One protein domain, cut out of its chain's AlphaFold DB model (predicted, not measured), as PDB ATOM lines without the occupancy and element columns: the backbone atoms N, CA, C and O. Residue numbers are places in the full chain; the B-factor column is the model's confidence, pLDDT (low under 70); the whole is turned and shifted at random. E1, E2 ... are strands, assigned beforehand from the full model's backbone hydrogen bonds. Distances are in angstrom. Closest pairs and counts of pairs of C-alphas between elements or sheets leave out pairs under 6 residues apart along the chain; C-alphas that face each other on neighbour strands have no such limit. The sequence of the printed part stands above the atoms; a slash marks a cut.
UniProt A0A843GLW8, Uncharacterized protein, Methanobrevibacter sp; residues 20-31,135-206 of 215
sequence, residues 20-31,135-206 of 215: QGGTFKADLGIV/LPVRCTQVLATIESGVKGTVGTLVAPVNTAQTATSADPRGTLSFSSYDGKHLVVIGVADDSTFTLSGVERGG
ATOM      1  N   GLN A  20     145.870 166.481 226.565       91.62
ATOM      2  CA  GLN A  20     144.519 165.921 226.518       91.62
ATOM      3  C   GLN A  20     144.574 164.422 226.825       91.62
ATOM      4  O   GLN A  20     145.338 163.671 226.213       91.62
ATOM      5  N   GLY A  21     143.788 163.979 227.811       90.38
ATOM      6  CA  GLY A  21     143.736 162.568 228.213       90.38
ATOM      7  C   GLY A  21     145.087 161.987 228.656       90.38
ATOM      8  O   GLY A  21     145.349 160.817 228.404       90.38
ATOM      9  N   GLY A  22     145.970 162.803 229.248       93.06
ATOM     10  CA  GLY A  22     147.319 162.386 229.665       93.06
ATOM     11  C   GLY A  22     148.345 162.299 228.529       93.06
ATOM     12  O   GLY A  22     149.494 161.934 228.760       93.06
ATOM     13  N   THR A  23     147.968 162.661 227.304       96.56
ATOM     14  CA  THR A  23     148.883 162.744 226.158       96.56
ATOM     15  C   THR A  23     149.050 164.181 225.704       96.56
ATOM     16  O   THR A  23     148.179 165.010 225.951       96.56
ATOM     17  N   PHE A  24     150.150 164.483 225.024       96.12
ATOM     18  CA  PHE A  24     150.368 165.788 224.414       96.12
ATOM     19  C   PHE A  24     150.856 165.663 222.979       96.12
ATOM     20  O   PHE A  24     151.480 164.670 222.601       96.12
ATOM     21  N   LYS A  25     150.603 166.715 222.197       95.75
ATOM     22  CA  LYS A  25     151.193 166.920 220.874       95.75
ATOM     23  C   LYS A  25     152.094 168.150 220.926       95.75
ATOM     24  O   LYS A  25     151.615 169.249 221.187       95.75
ATOM     25  N   ALA A  26     153.380 167.969 220.651       95.12
ATOM     26  CA  ALA A  26     154.369 169.038 220.625       95.12
ATOM     27  C   ALA A  26     154.921 169.222 219.214       95.12
ATOM     28  O   ALA A  26     155.506 168.302 218.648       95.12
ATOM     29  N   ASP A  27     154.751 170.417 218.661       95.25
ATOM     30  CA  ASP A  27     155.433 170.840 217.443       95.25
ATOM     31  C   ASP A  27     156.807 171.420 217.806       95.25
ATOM     32  O   ASP A  27     156.888 172.434 218.501       95.25
ATOM     33  N   LEU A  28     157.885 170.749 217.398       93.69
ATOM     34  CA  LEU A  28     159.257 171.196 217.647       93.69
ATOM     35  C   LEU A  28     159.730 172.220 216.603       93.69
ATOM     36  O   LEU A  28     160.750 172.880 216.824       93.69
ATOM     37  N   GLY A  29     158.967 172.420 215.527       92.50
ATOM     38  CA  GLY A  29     159.286 173.293 214.404       92.50
ATOM     39  C   GLY A  29     160.144 172.614 213.337       92.50
ATOM     40  O   GLY A  29     160.376 171.402 213.361       92.50
ATOM     41  N   ILE A  30     160.589 173.413 212.367       93.31
ATOM     42  CA  ILE A  30     161.634 173.014 211.419       93.31
ATOM     43  C   ILE A  30     162.970 173.205 212.125       93.31
ATOM     44  O   ILE A  30     163.282 174.312 212.563       93.31
ATOM     45  N   VAL A  31     163.738 172.131 212.241       89.19
ATOM     46  CA  VAL A  31     164.998 172.131 212.986       89.19
ATOM     47  C   VAL A  31     166.168 172.009 212.017       89.19
ATOM     48  O   VAL A  31     166.175 171.125 211.163       89.19
ATOM     49  N   LEU A 135     161.189 169.585 225.520       96.62
ATOM     50  CA  LEU A 135     159.770 169.247 225.465       96.62
ATOM     51  C   LEU A 135     158.959 170.303 226.228       96.62
ATOM     52  O   LEU A 135     159.468 170.863 227.202       96.62
ATOM     53  N   PRO A 136     157.704 170.576 225.825       95.31
ATOM     54  CA  PRO A 136     156.862 171.526 226.546       95.31
ATOM     55  C   PRO A 136     156.508 170.998 227.940       95.31
ATOM     56  O   PRO A 136     156.575 171.709 228.936       95.31
ATOM     57  N   VAL A 137     156.187 169.718 228.048       96.06
ATOM     58  CA  VAL A 137     155.783 169.109 229.311       96.06
ATOM     59  C   VAL A 137     156.688 167.944 229.659       96.06
ATOM     60  O   VAL A 137     157.368 167.375 228.801       96.06
ATOM     61  N   ARG A 138     156.685 167.591 230.941       96.12
ATOM     62  CA  ARG A 138     157.350 166.424 231.484       96.12
ATOM     63  C   ARG A 138     156.783 165.181 230.814       96.12
ATOM     64  O   ARG A 138     155.586 164.909 230.894       96.12
ATOM     65  N   CYS A 139     157.659 164.469 230.119       96.81
ATOM     66  CA  CYS A 139     157.299 163.359 229.252       96.81
ATOM     67  C   CYS A 139     157.876 162.055 229.794       96.81
ATOM     68  O   CYS A 139     159.076 161.968 230.037       96.81
ATOM     69  N   THR A 140     157.047 161.029 229.963       96.88
ATOM     70  CA  THR A 140     157.494 159.698 230.419       96.88
ATOM     71  C   THR A 140     157.648 158.706 229.279       96.88
ATOM     72  O   THR A 140     158.383 157.728 229.406       96.88
ATOM     73  N   GLN A 141     156.987 158.962 228.150       97.38
ATOM     74  CA  GLN A 141     157.024 158.094 226.984       97.38
ATOM     75  C   GLN A 141     156.720 158.874 225.707       97.38
ATOM     76  O   GLN A 141     155.815 159.707 225.676       97.38
ATOM     77  N   VAL A 142     157.422 158.546 224.622       97.69
ATOM     78  CA  VAL A 142     157.082 159.016 223.275       97.69
ATOM     79  C   VAL A 142     156.310 157.922 222.550       97.69
ATOM     80  O   VAL A 142     156.778 156.792 222.430       97.69
ATOM     81  N   LEU A 143     155.112 158.262 222.085       97.25
ATOM     82  CA  LEU A 143     154.199 157.344 221.405       97.25
ATOM     83  C   LEU A 143     154.400 157.379 219.891       97.25
ATOM     84  O   LEU A 143     154.328 156.348 219.223       97.25
ATOM     85  N   ALA A 144     154.643 158.570 219.345       96.88
ATOM     86  CA  ALA A 144     154.871 158.750 217.922       96.88
ATOM     87  C   ALA A 144     155.721 159.987 217.635       96.88
ATOM     88  O   ALA A 144     155.715 160.975 218.372       96.88
ATOM     89  N   THR A 145     156.393 159.936 216.494       97.06
ATOM     90  CA  THR A 145     157.044 161.079 215.868       97.06
ATOM     91  C   THR A 145     156.492 161.211 214.457       97.06
ATOM     92  O   THR A 145     156.270 160.214 213.767       97.06
ATOM     93  N   ILE A 146     156.235 162.444 214.046       96.00
ATOM     94  CA  ILE A 146     155.846 162.807 212.691       96.00
ATOM     95  C   ILE A 146     156.976 163.674 212.142       96.00
ATOM     96  O   ILE A 146     157.343 164.678 212.753       96.00
ATOM     97  N   GLU A 147     157.524 163.268 211.005       95.25
ATOM     98  CA  GLU A 147     158.602 163.946 210.293       95.25
ATOM     99  C   GLU A 147     158.037 164.472 208.974       95.25
ATOM    100  O   GLU A 147     157.617 163.690 208.125       95.25
ATOM    101  N   SER A 148     157.976 165.792 208.804       94.75
ATOM    102  CA  SER A 148     157.468 166.448 207.590       94.75
ATOM    103  C   SER A 148     156.100 165.916 207.132       94.75
ATOM    104  O   SER A 148     155.860 165.687 205.949       94.75
ATOM    105  N   GLY A 149     155.199 165.691 208.093       94.69
ATOM    106  CA  GLY A 149     153.828 165.232 207.851       94.69
ATOM    107  C   GLY A 149     153.645 163.716 207.710       94.69
ATOM    108  O   GLY A 149     152.504 163.264 207.641       94.69
ATOM    109  N   VAL A 150     154.718 162.917 207.722       95.00
ATOM    110  CA  VAL A 150     154.640 161.446 207.661       95.00
ATOM    111  C   VAL A 150     155.085 160.797 208.968       95.00
ATOM    112  O   VAL A 150     155.803 161.400 209.761       95.00
ATOM    113  N   LYS A 151     154.660 159.551 209.217       95.25
ATOM    114  CA  LYS A 151     155.101 158.793 210.397       95.25
ATOM    115  C   LYS A 151     156.623 158.619 210.353       95.25
ATOM    116  O   LYS A 151     157.142 157.971 209.448       95.25
ATOM    117  N   GLY A 152     157.303 159.191 211.340       93.81
ATOM    118  CA  GLY A 152     158.745 159.102 211.523       93.81
ATOM    119  C   GLY A 152     159.156 157.941 212.421       93.81
ATOM    120  O   GLY A 152     158.324 157.176 212.927       93.81
ATOM    121  N   THR A 153     160.463 157.835 212.647       95.44
ATOM    122  CA  THR A 153     160.989 156.925 213.672       95.44
ATOM    123  C   THR A 153     160.743 157.546 215.038       95.44
ATOM    124  O   THR A 153     160.982 158.735 215.230       95.44
ATOM    125  N   VAL A 154     160.260 156.753 215.997       96.00
ATOM    126  CA  VAL A 154     160.024 157.242 217.360       96.00
ATOM    127  C   VAL A 154     161.337 157.761 217.943       96.00
ATOM    128  O   VAL A 154     162.327 157.030 218.008       96.00
ATOM    129  N   GLY A 155     161.344 159.034 218.346       95.19
ATOM    130  CA  GLY A 155     162.502 159.649 218.983       95.19
ATOM    131  C   GLY A 155     162.889 158.945 220.289       95.19
ATOM    132  O   GLY A 155     162.054 158.382 220.995       95.19
ATOM    133  N   THR A 156     164.174 158.997 220.626       97.56
ATOM    134  CA  THR A 156     164.705 158.428 221.871       97.56
ATOM    135  C   THR A 156     164.568 159.430 223.009       97.56
ATOM    136  O   THR A 156     165.207 160.482 222.996       97.56
ATOM    137  N   LEU A 157     163.724 159.102 223.987       98.06
ATOM    138  CA  LEU A 157     163.499 159.918 225.175       98.06
ATOM    139  C   LEU A 157     164.591 159.669 226.221       98.06
ATOM    140  O   LEU A 157     164.815 158.536 226.645       98.06
ATOM    141  N   VAL A 158     165.201 160.746 226.701       98.00
ATOM    142  CA  VAL A 158     165.897 160.776 227.987       98.00
ATOM    143  C   VAL A 158     164.886 161.207 229.038       98.00
ATOM    144  O   VAL A 158     164.312 162.294 228.940       98.00
ATOM    145  N   ALA A 159     164.664 160.339 230.023       95.56
ATOM    146  CA  ALA A 159     163.640 160.534 231.036       95.56
ATOM    147  C   ALA A 159     163.853 161.824 231.859       95.56
ATOM    148  O   ALA A 159     164.998 162.224 232.098       95.56
ATOM    149  N   PRO A 160     162.760 162.456 232.320       96.38
ATOM    150  CA  PRO A 160     162.804 163.644 233.160       96.38
ATOM    151  C   PRO A 160     163.451 163.368 234.516       96.38
ATOM    152  O   PRO A 160     163.239 162.314 235.123       96.38
ATOM    153  N   VAL A 161     164.189 164.351 235.027       94.94
ATOM    154  CA  VAL A 161     164.786 164.294 236.367       94.94
ATOM    155  C   VAL A 161     163.846 164.857 237.427       94.94
ATOM    156  O   VAL A 161     163.331 165.965 237.304       94.94
ATOM    157  N   ASN A 162     163.711 164.105 238.521       91.44
ATOM    158  CA  ASN A 162     162.801 164.404 239.630       91.44
ATOM    159  C   ASN A 162     163.516 164.932 240.893       91.44
ATOM    160  O   ASN A 162     162.945 164.953 241.981       91.44
ATOM    161  N   THR A 163     164.778 165.341 240.772       91.12
ATOM    162  CA  THR A 163     165.579 165.897 241.870       91.12
ATOM    163  C   THR A 163     165.807 167.397 241.693       91.12
ATOM    164  O   THR A 163     165.597 167.956 240.612       91.12
ATOM    165  N   ALA A 164     166.231 168.058 242.776       90.38
ATOM    166  CA  ALA A 164     166.624 169.462 242.734       90.38
ATOM    167  C   ALA A 164     167.666 169.690 241.627       90.38
ATOM    168  O   ALA A 164     168.659 168.969 241.535       90.38
ATOM    169  N   GLN A 165     167.403 170.676 240.770       92.31
ATOM    170  CA  GLN A 165     168.216 170.920 239.588       92.31
ATOM    171  C   GLN A 165     169.576 171.508 239.957       92.31
ATOM    172  O   GLN A 165     169.665 172.469 240.717       92.31
ATOM    173  N   THR A 166     170.625 170.937 239.373       93.62
ATOM    174  CA  THR A 166     172.014 171.395 239.481       93.62
ATOM    175  C   THR A 166     172.578 171.651 238.085       93.62
ATOM    176  O   THR A 166     171.931 171.336 237.083       93.62
ATOM    177  N   ALA A 167     173.806 172.166 238.000       95.44
ATOM    178  CA  ALA A 167     174.494 172.357 236.725       95.44
ATOM    179  C   ALA A 167     174.786 171.045 235.962       95.44
ATOM    180  O   ALA A 167     175.082 171.088 234.775       95.44
ATOM    181  N   THR A 168     174.683 169.880 236.607       95.00
ATOM    182  CA  THR A 168     174.983 168.569 236.001       95.00
ATOM    183  C   THR A 168     173.779 167.630 235.933       95.00
ATOM    184  O   THR A 168     173.861 166.568 235.316       95.00
ATOM    185  N   SER A 169     172.653 167.983 236.558       95.12
ATOM    186  CA  SER A 169     171.434 167.179 236.463       95.12
ATOM    187  C   SER A 169     170.875 167.206 235.036       95.12
ATOM    188  O   SER A 169     170.953 168.226 234.351       95.12
ATOM    189  N   ALA A 170     170.252 166.119 234.589       96.44
ATOM    190  CA  ALA A 170     169.506 166.137 233.331       96.44
ATOM    191  C   ALA A 170     168.215 166.978 233.441       96.44
ATOM    192  O   ALA A 170     167.846 167.450 234.524       96.44
ATOM    193  N   ASP A 171     167.569 167.208 232.298       97.00
ATOM    194  CA  ASP A 171     166.402 168.084 232.168       97.00
ATOM    195  C   ASP A 171     165.175 167.600 232.990       97.00
ATOM    196  O   ASP A 171     164.835 166.415 232.941       97.00
ATOM    197  N   PRO A 172     164.467 168.483 233.724       95.31
ATOM    198  CA  PRO A 172     163.241 168.172 234.469       95.31
ATOM    199  C   PRO A 172     162.066 167.705 233.618       95.31
ATOM    200  O   PRO A 172     161.165 167.051 234.142       95.31
ATOM    201  N   ARG A 173     162.026 168.077 232.334       95.94
ATOM    202  CA  ARG A 173     160.955 167.673 231.409       95.94
ATOM    203  C   ARG A 173     161.356 166.480 230.547       95.94
ATOM    204  O   ARG A 173     160.492 165.840 229.948       95.94
ATOM    205  N   GLY A 174     162.642 166.139 230.557       97.25
ATOM    206  CA  GLY A 174     163.248 165.175 229.655       97.25
ATOM    207  C   GLY A 174     163.696 165.837 228.354       97.25
ATOM    208  O   GLY A 174     163.342 166.975 228.046       97.25
ATOM    209  N   THR A 175     164.500 165.112 227.582       97.81
ATOM    210  CA  THR A 175     164.941 165.558 226.253       97.81
ATOM    211  C   THR A 175     164.753 164.452 225.234       97.81
ATOM    212  O   THR A 175     164.711 163.273 225.581       97.81
ATOM    213  N   LEU A 176     164.631 164.829 223.968       97.38
ATOM    214  CA  LEU A 176     164.358 163.905 222.878       97.38
ATOM    215  C   LEU A 176     165.446 163.994 221.813       97.38
ATOM    216  O   LEU A 176     165.826 165.092 221.425       97.38
ATOM    217  N   SER A 177     165.922 162.863 221.303       96.31
ATOM    218  CA  SER A 177     166.819 162.825 220.142       96.31
ATOM    219  C   SER A 177     166.218 162.012 219.002       96.31
ATOM    220  O   SER A 177     165.496 161.041 219.233       96.31
ATOM    221  N   PHE A 178     166.566 162.368 217.770       94.62
ATOM    222  CA  PHE A 178     166.114 161.683 216.559       94.62
ATOM    223  C   PHE A 178     167.312 161.173 215.763       94.62
ATOM    224  O   PHE A 178     168.389 161.763 215.809       94.62
ATOM    225  N   SER A 179     167.117 160.098 215.002       89.25
ATOM    226  CA  SER A 179     168.138 159.574 214.087       89.25
ATOM    227  C   SER A 179     168.358 160.472 212.862       89.25
ATOM    228  O   SER A 179     169.406 160.398 212.227       89.25
ATOM    229  N   SER A 180     167.385 161.323 212.520       87.69
ATOM    230  CA  SER A 180     167.465 162.304 211.438       87.69
ATOM    231  C   SER A 180     166.491 163.452 211.710       87.69
ATOM    232  O   SER A 180     165.324 163.204 211.999       87.69
ATOM    233  N   TYR A 181     166.960 164.698 211.611       93.44
ATOM    234  CA  TYR A 181     166.138 165.881 211.900       93.44
ATOM    235  C   TYR A 181     166.431 167.106 211.020       93.44
ATOM    236  O   TYR A 181     165.597 168.003 210.970       93.44
ATOM    237  N   ASP A 182     167.575 167.158 210.331       95.06
ATOM    238  CA  ASP A 182     167.991 168.341 209.572       95.06
ATOM    239  C   ASP A 182     166.977 168.736 208.488       95.06
ATOM    240  O   ASP A 182     166.609 167.927 207.630       95.06
ATOM    241  N   GLY A 183     166.501 169.978 208.567       93.81
ATOM    242  CA  GLY A 183     165.519 170.556 207.655       93.81
ATOM    243  C   GLY A 183     164.123 169.938 207.763       93.81
ATOM    244  O   GLY A 183     163.246 170.279 206.968       93.81
ATOM    245  N   LYS A 184     163.887 169.034 208.720       93.81
ATOM    246  CA  LYS A 184     162.596 168.364 208.897       93.81
ATOM    247  C   LYS A 184     161.715 169.136 209.864       93.81
ATOM    248  O   LYS A 184     162.174 169.656 210.880       93.81
ATOM    249  N   HIS A 185     160.419 169.142 209.567       94.75
ATOM    250  CA  HIS A 185     159.403 169.555 210.530       94.75
ATOM    251  C   HIS A 185     159.125 168.393 211.480       94.75
ATOM    252  O   HIS A 185     158.729 167.317 211.030       94.75
ATOM    253  N   LEU A 186     159.356 168.591 212.775       95.69
ATOM    254  CA  LEU A 186     159.232 167.535 213.774       95.69
ATOM    255  C   LEU A 186     158.042 167.777 214.692       95.69
ATOM    256  O   LEU A 186     157.958 168.799 215.368       95.69
ATOM    257  N   VAL A 187     157.158 166.788 214.776       96.06
ATOM    258  CA  VAL A 187     156.048 166.777 215.731       96.06
ATOM    259  C   VAL A 187     156.103 165.497 216.550       96.06
ATOM    260  O   VAL A 187     156.324 164.406 216.027       96.06
ATOM    261  N   VAL A 188     155.881 165.621 217.851       96.88
ATOM    262  CA  VAL A 188     155.964 164.526 218.816       96.88
ATOM    263  C   VAL A 188     154.617 164.343 219.483       96.88
ATOM    264  O   VAL A 188     153.969 165.318 219.860       96.88
ATOM    265  N   ILE A 189     154.215 163.089 219.650       97.25
ATOM    266  CA  ILE A 189     153.092 162.709 220.501       97.25
ATOM    267  C   ILE A 189     153.668 161.921 221.673       97.25
ATOM    268  O   ILE A 189     154.329 160.900 221.463       97.25
ATOM    269  N   GLY A 190     153.442 162.401 222.890       97.56
ATOM    270  CA  GLY A 190     153.994 161.810 224.107       97.56
ATOM    271  C   GLY A 190     152.967 161.679 225.222       97.56
ATOM    272  O   GLY A 190     151.857 162.202 225.130       97.56
ATOM    273  N   VAL A 191     153.353 160.968 226.276       97.62
ATOM    274  CA  VAL A 191     152.601 160.849 227.528       97.62
ATOM    275  C   VAL A 191     153.116 161.913 228.487       97.62
ATOM    276  O   VAL A 191     154.309 161.947 228.793       97.62
ATOM    277  N   ALA A 192     152.218 162.792 228.922       96.81
ATOM    278  CA  ALA A 192     152.511 163.814 229.912       96.81
ATOM    279  C   ALA A 192     152.454 163.212 231.321       96.81
ATOM    280  O   ALA A 192     151.647 162.323 231.591       96.81
ATOM    281  N   ASP A 193     153.281 163.723 232.226       94.75
ATOM    282  CA  ASP A 193     153.281 163.323 233.630       94.75
ATOM    283  C   ASP A 193     153.303 164.564 234.530       94.75
ATOM    284  O   ASP A 193     154.276 165.320 234.567       94.75
ATOM    285  N   ASP A 194     152.209 164.767 235.257       93.44
ATOM    286  CA  ASP A 194     151.968 165.894 236.155       93.44
ATOM    287  C   ASP A 194     152.363 165.593 237.612       93.44
ATOM    288  O   ASP A 194     151.963 166.328 238.525       93.44
ATOM    289  N   SER A 195     153.122 164.518 237.852       92.88
ATOM    290  CA  SER A 195     153.561 164.141 239.196       92.88
ATOM    291  C   SER A 195     154.277 165.287 239.906       92.88
ATOM    292  O   SER A 195     155.025 166.078 239.314       92.88
ATOM    293  N   THR A 196     154.051 165.353 241.211       91.56
ATOM    294  CA  THR A 196     154.687 166.304 242.116       91.56
ATOM    295  C   THR A 196     155.653 165.574 243.045       91.56
ATOM    296  O   THR A 196     155.547 164.370 243.281       91.56
ATOM    297  N   PHE A 197     156.649 166.303 243.536       88.75
ATOM    298  CA  PHE A 197     157.760 165.779 244.316       88.75
ATOM    299  C   PHE A 197     158.038 166.699 245.495       88.75
ATOM    300  O   PHE A 197     158.070 167.921 245.346       88.75
ATOM    301  N   THR A 198     158.312 166.117 246.658       87.56
ATOM    302  CA  THR A 198     158.761 166.879 247.823       87.56
ATOM    303  C   THR A 198     160.268 167.078 247.751       87.56
ATOM    304  O   THR A 198     161.040 166.132 247.900       87.56
ATOM    305  N   LEU A 199     160.698 168.320 247.551       83.75
ATOM    306  CA  LEU A 199     162.103 168.717 247.521       83.75
ATOM    307  C   LEU A 199     162.375 169.698 248.653       83.75
ATOM    308  O   LEU A 199     161.758 170.761 248.722       83.75
ATOM    309  N   SER A 200     163.296 169.336 249.546       84.06
ATOM    310  CA  SER A 200     163.640 170.144 250.726       84.06
ATOM    311  C   SER A 200     162.407 170.566 251.542       84.06
ATOM    312  O   SER A 200     162.313 171.701 251.998       84.06
ATOM    313  N   GLY A 201     161.435 169.657 251.682       83.38
ATOM    314  CA  GLY A 201     160.194 169.892 252.429       83.38
ATOM    315  C   GLY A 201     159.115 170.692 251.689       83.38
ATOM    316  O   GLY A 201     158.086 170.985 252.288       83.38
ATOM    317  N   VAL A 202     159.316 171.031 250.411       84.25
ATOM    318  CA  VAL A 202     158.351 171.789 249.598       84.25
ATOM    319  C   VAL A 202     157.923 170.970 248.386       84.25
ATOM    320  O   VAL A 202     158.762 170.405 247.686       84.25
ATOM    321  N   GLU A 203     156.622 170.929 248.115       87.00
ATOM    322  CA  GLU A 203     156.077 170.293 246.918       87.00
ATOM    323  C   GLU A 203     156.430 171.102 245.659       87.00
ATOM    324  O   GLU A 203     156.254 172.321 245.601       87.00
ATOM    325  N   ARG A 204     156.971 170.422 244.648       88.00
ATOM    326  CA  ARG A 204     157.413 170.989 243.365       88.00
ATOM    327  C   ARG A 204     157.105 170.017 242.230       88.00
ATOM    328  O   ARG A 204     156.834 168.849 242.478       88.00
ATOM    329  N   GLY A 205     157.186 170.465 240.979       88.44
ATOM    330  CA  GLY A 205     156.918 169.614 239.816       88.44
ATOM    331  C   GLY A 205     155.648 170.025 239.081       88.44
ATOM    332  O   GLY A 205     155.431 171.216 238.842       88.44
ATOM    333  N   GLY A 206     154.816 169.041 238.737       92.44
ATOM    334  CA  GLY A 206     153.705 169.215 237.805       92.44
ATOM    335  C   GLY A 206     154.140 168.993 236.357       92.44
ATOM    336  O   GLY A 206     155.247 168.526 236.080       92.44
TER     337      GLY A 206
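Overview. This is residues 20 to 31 and 135 to 206 of the 215 residues of an uncharacterized protein of Methanobrevibacter sp (UniProt A0A843GLW8). A strongly twisted sheet of three long strands, E1, E5 and E2, forms a slab, and the short hairpin E3 and E4 stands loosely over part of one face, with E3 near the bent strand E2. Beyond the end of E5 the small hairpin E6 and E7 carries the shape on along its longest axis, while the long loop of residues 159 to 174 swings out between E3 and E4. The printed part has 84 residues, with no named helix and seven named strands, E1 to E7 in order along the chain; the class is all strand, though the strands hold 41 of the 84 residues, under half. The large sheet has the order E1, E5, E2, and it and both hairpins are antiparallel. The outline is flat, 46 by 31 by 16 A, and only just compact, close to loose, with a radius of gyration of the C-alphas of 14.1 A.

Arrangement. Start with E1, residues 23 to 31, an edge strand of the large sheet. Its neighbour is the inner strand E5, residues 184 to 192, antiparallel at 158 degrees between their directions. Look for N 26 and O 188, 2.8 A apart and within hydrogen-bond range; C-alphas 30 and 185 face each other at 4.2 A. On the other side of E5 is the edge strand E2, residues 139 to 147, antiparallel to it at 153 degrees. There N 143 and O 189 are within hydrogen-bond range at 2.8 A, and C-alphas 190 and 142 face each other at 4.2 A. E2 bends by 65 degrees at residue 143, and its residues 146 to 147 also pair, antiparallel, with residues 150 to 151. Next comes E3, residues 156 to 158, which has 4 pairs of C-alphas within 8 A of E2; the closest C-alphas, those of Val 142 and Leu 157, are 6.8 A apart. E3 forms a hairpin with E4, residues 175 to 177, antiparallel at 154 degrees, where N 156 and O 177 are within hydrogen-bond range at 2.8 A. E4 and E2 are only just apart, their closest C-alphas at 8.5 A, and E3 and E5 are apart. Last, E6, residues 196 to 199, forms a hairpin with E7, residues 202 to 205, antiparallel at 137 degrees, with N 197 and O 204 within hydrogen-bond range at 2.8 A. E5 and E6 are apart, and so are E5 and E7.

Along the chain. Find C-alpha 23 at (148.883, 162.744, 226.158); from there E1 runs 22.8 A to C-alpha 31 at (164.998, 172.131, 212.986). E2, from Cys 139 to Glu 147, measures 19.0 A. The short strands E3, from Thr 156 to Val 158, and E4, from Thr 175 to Ser 177, follow. E5 begins at Lys 184 and measures 23.7 A to Ala 192. After E6, Thr 196 to Leu 199, look for the end of E7 at C-alpha 205, (156.918, 169.614, 239.816).

Size, cuts and confidence. The two C-alphas farthest apart, those of Val 150 and Gly 201, are 45.9 A apart. Residues 32 to 134 are cut out, and C-alphas 31 and 135 are 13.8 A apart across the cut. Of the links that are printed whole, E3 to E4 is long, with 16 residues between them, while E5 to E6 and E6 to E7 are tight. The mean pLDDT of the printed part is 94.0, and no printed residue is under 70; E7 has a mean of 87.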